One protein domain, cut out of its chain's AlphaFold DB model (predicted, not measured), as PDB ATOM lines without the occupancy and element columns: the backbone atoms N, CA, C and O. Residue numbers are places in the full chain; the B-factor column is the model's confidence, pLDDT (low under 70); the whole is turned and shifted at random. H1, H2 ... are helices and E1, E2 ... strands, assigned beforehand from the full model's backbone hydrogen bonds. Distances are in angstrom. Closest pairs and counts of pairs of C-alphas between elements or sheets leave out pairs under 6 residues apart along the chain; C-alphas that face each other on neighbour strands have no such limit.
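This is residues 38 to 80 of the 84 residues of an uncharacterized protein of Pseudomonas savastanoi (UniProt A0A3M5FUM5). What shape is this? An extended rod: the antiparallel hairpin E1-E2 makes one end, short helices H2 and H3 sit near its base, and residues 38 to 51, with helix H1, stick out at the other end. What builds it? The printed part has 43 residues with three named helices and two named strands, in the order H1, H2, E1, E2, H3, class mixed; the radius of gyration of the C-alphas is 16.3 A and the spans are 51 by 15 by 14 A.

How do the strands pair? E1, residues 58 to 62, and E2, residues 70 to 74, form an antiparallel hairpin at 143 degrees; N 59 and O 73, 2.8 A apart, are within hydrogen-bond range. Which helices meet? H2, residues 53 to 56, and H3, residues 77 to 80, are close but not clearly touching; their closest C-alphas, of Trp 54 and Tyr 80, are 5.9 A apart. H1, residues 38 to 47, is apart from E1, E2, H2 and H3; its O i to N i+4 pairs are within hydrogen-bond range, while H2 and H3 are too short for such pairs.

Where is H1? It runs 14.5 A from C-alpha 38 at (20.908, 287.206, 10.618). How long are the others? E1 measures 13.2 A, E2 12.9 A, H2 6.1 A and H3 5.1 A, ending at (41.927, 270.702, 10.589).

How large is it? The farthest C-alphas, of Lys 39 and Lys 65, are 51.4 A apart. Any breaks? The printed part has no cut, no link is long, and no printed residue is under 70 in pLDDT.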
ATOM      1  N   LYS A  38      19.777 287.887  11.289       82.56
ATOM      2  CA  LYS A  38      20.908 287.206  10.618       82.56
ATOM      3  C   LYS A  38      22.247 287.958  10.736       82.56
ATOM      4  O   LYS A  38      23.308 287.346  10.765       82.56
ATOM      5  N   LYS A  39      22.210 289.297  10.788       81.31
ATOM      6  CA  LYS A  39      23.409 290.137  10.968       81.31
ATOM      7  C   LYS A  39      23.984 290.027  12.378       81.31
ATOM      8  O   LYS A  39      25.199 290.022  12.547       81.31
ATOM      9  N   GLU A  40      23.111 289.946  13.371       84.25
ATOM     10  CA  GLU A  40      23.474 289.807  14.778       84.25
ATOM     11  C   GLU A  40      23.994 288.399  15.088       84.25
ATOM     12  O   GLU A  40      24.988 288.263  15.796       84.25
ATOM     13  N   GLU A  41      23.411 287.362  14.482       84.81
ATOM     14  CA  GLU A  41      23.938 285.992  14.546       84.81
ATOM     15  C   GLU A  41      25.367 285.911  13.998       84.81
ATOM     16  O   GLU A  41      26.247 285.344  14.644       84.81
ATOM     17  N   PHE A  42      25.625 286.534  12.842       84.81
ATOM     18  CA  PHE A  42      26.962 286.558  12.249       84.81
ATOM     19  C   PHE A  42      27.969 287.325  13.115       84.81
ATOM     20  O   PHE A  42      29.090 286.860  13.318       84.81
ATOM     21  N   ALA A  43      27.575 288.488  13.642       87.50
ATOM     22  CA  ALA A  43      28.425 289.267  14.535       87.50
ATOM     23  C   ALA A  43      28.771 288.466  15.798       87.50
ATOM     24  O   ALA A  43      29.945 288.353  16.146       87.50
ATOM     25  N   ASN A  44      27.774 287.851  16.435       85.62
ATOM     26  CA  ASN A  44      27.993 287.013  17.609       85.62
ATOM     27  C   ASN A  44      28.924 285.844  17.284       85.62
ATOM     28  O   ASN A  44      29.930 285.693  17.965       85.62
ATOM     29  N   ALA A  45      28.675 285.103  16.199       84.69
ATOM     30  CA  ALA A  45      29.544 284.005  15.777       84.69
ATOM     31  C   ALA A  45      30.996 284.455  15.542       84.69
ATOM     32  O   ALA A  45      31.929 283.728  15.874       84.69
ATOM     33  N   PHE A  46      31.211 285.660  15.006       83.12
ATOM     34  CA  PHE A  46      32.553 286.205  14.806       83.12
ATOM     35  C   PHE A  46      33.255 286.563  16.122       83.12
ATOM     36  O   PHE A  46      34.451 286.307  16.257       83.12
ATOM     37  N   TYR A  47      32.538 287.150  17.083       80.56
ATOM     38  CA  TYR A  47      33.108 287.558  18.372       80.56
ATOM     39  C   TYR A  47      33.211 286.418  19.391       80.56
ATOM     40  O   TYR A  47      33.997 286.526  20.327       80.56
ATOM     41  N   THR A  48      32.456 285.330  19.214       85.88
ATOM     42  CA  THR A  48      32.505 284.143  20.082       85.88
ATOM     43  C   THR A  48      33.278 282.978  19.472       85.88
ATOM     44  O   THR A  48      33.307 281.906  20.072       85.88
ATOM     45  N   ARG A  49      33.858 283.131  18.274       81.88
ATOM     46  CA  ARG A  49      34.641 282.052  17.661       81.88
ATOM     47  C   ARG A  49      35.851 281.726  18.525       81.88
ATOM     48  O   ARG A  49      36.564 282.622  18.975       81.88
ATOM     49  N   GLU A  50      36.093 280.438  18.708       83.94
ATOM     50  CA  GLU A  50      37.312 279.971  19.351       83.94
ATOM     51  C   GLU A  50      38.521 280.283  18.464       83.94
ATOM     52  O   GLU A  50      38.451 280.183  17.236       83.94
ATOM     53  N   GLU A  51      39.627 280.688  19.088       83.69
ATOM     54  CA  GLU A  51      40.874 281.005  18.385       83.69
ATOM     55  C   GLU A  51      41.504 279.752  17.754       83.69
ATOM     56  O   GLU A  51      42.020 279.803  16.634       83.69
ATOM     57  N   GLU A  52      41.389 278.609  18.438       88.75
ATOM     58  CA  GLU A  52      41.978 277.330  18.036       88.75
ATOM     59  C   GLU A  52      40.944 276.187  18.081       88.75
ATOM     60  O   GLU A  52      41.060 275.268  18.895       88.75
ATOM     61  N   PRO A  53      39.927 276.195  17.194       89.31
ATOM     62  CA  PRO A  53      38.833 275.221  17.233       89.31
ATOM     63  C   PRO A  53      39.309 273.776  17.027       89.31
ATOM     64  O   PRO A  53      38.635 272.836  17.437       89.31
ATOM     65  N   TRP A  54      40.482 273.569  16.414       91.38
ATOM     66  CA  TRP A  54      41.050 272.236  16.200       91.38
ATOM     67  C   TRP A  54      41.461 271.537  17.498       91.38
ATOM     68  O   TRP A  54      41.473 270.311  17.517       91.38
ATOM     69  N   LEU A  55      41.746 272.263  18.585       88.75
ATOM     70  CA  LEU A  55      42.165 271.653  19.855       88.75
ATOM     71  C   LEU A  55      41.093 270.746  20.472       88.75
ATOM     72  O   LEU A  55      41.422 269.844  21.241       88.75
ATOM     73  N   GLN A  56      39.823 270.957  20.122       89.31
ATOM     74  CA  GLN A  56      38.710 270.120  20.575       89.31
ATOM     75  C   GLN A  56      38.645 268.766  19.855       89.31
ATOM     76  O   GLN A  56      37.924 267.865  20.287       89.31
ATOM     77  N   PHE A  57      39.383 268.609  18.756       88.69
ATOM     78  CA  PHE A  57      39.346 267.419  17.920       88.69
ATOM     79  C   PHE A  57      40.594 266.562  18.111       88.69
ATOM     80  O   PHE A  57      41.683 267.024  18.453       88.69
ATOM     81  N   THR A  58      40.436 265.277  17.822       92.12
ATOM     82  CA  THR A  58      41.543 264.329  17.751       92.12
ATOM     83  C   THR A  58      41.614 263.715  16.361       92.12
ATOM     84  O   THR A  58      40.637 263.691  15.610       92.12
ATOM     85  N   SER A  59      42.799 263.247  15.998       89.06
ATOM     86  CA  SER A  59      43.084 262.616  14.717       89.06
ATOM     87  C   SER A  59      43.692 261.236  14.937       89.06
ATOM     88  O   SER A  59      44.386 260.977  15.924       89.06
ATOM     89  N   ASN A  60      43.398 260.322  14.013       89.38
ATOM     90  CA  ASN A  60      43.941 258.973  14.040       89.38
ATOM     91  C   ASN A  60      45.227 258.923  13.220       89.38
ATOM     92  O   ASN A  60      45.188 259.113  12.004       89.38
ATOM     93  N   HIS A  61      46.336 258.594  13.872       83.81
ATOM     94  CA  HIS A  61      47.626 258.394  13.221       83.81
ATOM     95  C   HIS A  61      48.048 256.928  13.301       83.81
ATOM     96  O   HIS A  61      47.770 256.284  14.312       83.81
ATOM     97  N   PRO A  62      48.715 256.378  12.275       85.69
ATOM     98  CA  PRO A  62      49.349 255.072  12.402       85.69
ATOM     99  C   PRO A  62      50.405 255.112  13.514       85.69
ATOM    100  O   PRO A  62      51.092 256.123  13.694       85.69
ATOM    101  N   ASP A  63      50.510 254.029  14.281       84.31
ATOM    102  CA  ASP A  63      51.606 253.867  15.229       84.31
ATOM    103  C   ASP A  63      52.927 253.703  14.460       84.31
ATOM    104  O   ASP A  63      52.999 253.026  13.435       84.31
ATOM    105  N   GLU A  64      53.984 254.328  14.966       83.38
ATOM    106  CA  GLU A  64      55.316 254.288  14.363       83.38
ATOM    107  C   GLU A  64      55.959 252.901  14.516       83.38
ATOM    108  O   GLU A  64      56.799 252.500  13.711       83.38
ATOM    109  N   LYS A  65      55.556 252.149  15.549       85.69
ATOM    110  CA  LYS A  65      56.047 250.788  15.807       85.69
ATOM    111  C   LYS A  65      55.188 249.700  15.170       85.69
ATOM    112  O   LYS A  65      55.702 248.622  14.889       85.69
ATOM    113  N   ASP A  66      53.904 249.970  14.951       85.94
ATOM    114  CA  ASP A  66      52.947 249.019  14.387       85.94
ATOM    115  C   ASP A  66      51.935 249.748  13.486       85.94
ATOM    116  O   ASP A  66      50.906 250.226  13.966       85.94
ATOM    117  N   PRO A  67      52.170 249.810  12.165       82.12
ATOM    118  CA  PRO A  67      51.320 250.567  11.246       82.12
ATOM    119  C   PRO A  67      49.880 250.032  11.146       82.12
ATOM    120  O   PRO A  67      49.007 250.705  10.594       82.12
ATOM    121  N   THR A  68      49.604 248.844  11.692       85.19
ATOM    122  CA  THR A  68      48.254 248.266  11.792       85.19
ATOM    123  C   THR A  68      47.437 248.910  12.912       85.19
ATOM    124  O   THR A  68      46.204 248.858  12.904       85.19
ATOM    125  N   LYS A  69      48.109 249.516  13.894       85.38
ATOM    126  CA  LYS A  69      47.480 250.177  15.036       85.38
ATOM    127  C   LYS A  69      47.329 251.665  14.768       85.38
ATOM    128  O   LYS A  69      48.195 252.311  14.187       85.38
ATOM    129  N   LYS A  70      46.207 252.214  15.230       87.62
ATOM    130  CA  LYS A  70      45.937 253.650  15.204       87.62
ATOM    131  C   LYS A  70      46.089 254.215  16.609       87.62
ATOM    132  O   LYS A  70      45.512 253.687  17.555       87.62
ATOM    133  N   VAL A  71      46.847 255.295  16.719       88.06
ATOM    134  CA  VAL A  71      47.020 256.089  17.931       88.06
ATOM    135  C   VAL A  71      46.231 257.378  17.760       88.06
ATOM    136  O   VAL A  71      46.339 258.061  16.739       88.06
ATOM    137  N   ILE A  72      45.442 257.711  18.773       90.38
ATOM    138  CA  ILE A  72      44.705 258.970  18.830       90.38
ATOM    139  C   ILE A  72      45.687 260.062  19.254       90.38
ATOM    140  O   ILE A  72      46.326 259.951  20.301       90.38
ATOM    141  N   ARG A  73      45.821 261.112  18.441       89.00
ATOM    142  CA  ARG A  73      46.634 262.297  18.750       89.00
ATOM    143  C   ARG A  73      45.767 263.559  18.694       89.00
ATOM    144  O   ARG A  73      44.743 263.552  18.006       89.00
ATOM    145  N   PRO A  74      46.145 264.644  19.389       90.94
ATOM    146  CA  PRO A  74      45.490 265.937  19.217       90.94
ATOM    147  C   PRO A  74      45.495 266.363  17.746       90.94
ATOM    148  O   PRO A  74      46.473 266.126  17.032       90.94
ATOM    149  N   MET A  75      44.400 266.956  17.277       92.19
ATOM    150  CA  MET A  75      44.324 267.483  15.918       92.19
ATOM    151  C   MET A  75      45.245 268.702  15.782       92.19
ATOM    152  O   MET A  75      45.249 269.589  16.634       92.19
ATOM    153  N   THR A  76      46.018 268.762  14.697       89.81
ATOM    154  CA  THR A  76      46.824 269.944  14.373       89.81
ATOM    155  C   THR A  76      46.030 270.923  13.513       89.81
ATOM    156  O   THR A  76      45.081 270.554  12.813       89.81
ATOM    157  N   LYS A  77      46.451 272.190  13.519       90.44
ATOM    158  CA  LYS A  77      45.854 273.239  12.686       90.44
ATOM    159  C   LYS A  77      45.884 272.893  11.195       90.44
ATOM    160  O   LYS A  77      44.909 273.143  10.496       90.44
ATOM    161  N   GLU A  78      46.987 272.331  10.704       89.81
ATOM    162  CA  GLU A  78      47.148 271.973   9.287       89.81
ATOM    163  C   GLU A  78      46.137 270.905   8.865       89.81
ATOM    164  O   GLU A  78      45.434 271.089   7.871       89.81
ATOM    165  N   LEU A  79      45.994 269.853   9.679       87.25
ATOM    166  CA  LEU A  79      45.042 268.769   9.442       87.25
ATOM    167  C   LEU A  79      43.594 269.260   9.503       87.25
ATOM    168  O   LEU A  79      42.796 268.916   8.635       87.25
ATOM    169  N   TYR A  80      43.260 270.107  10.479       89.31
ATOM    170  CA  TYR A  80      41.927 270.702  10.589       89.31
ATOM    171  C   TYR A  80      41.575 271.588   9.388       89.31
ATOM    172  O   TYR A  80      40.442 271.580   8.913       89.31
TER     173      TYR A  80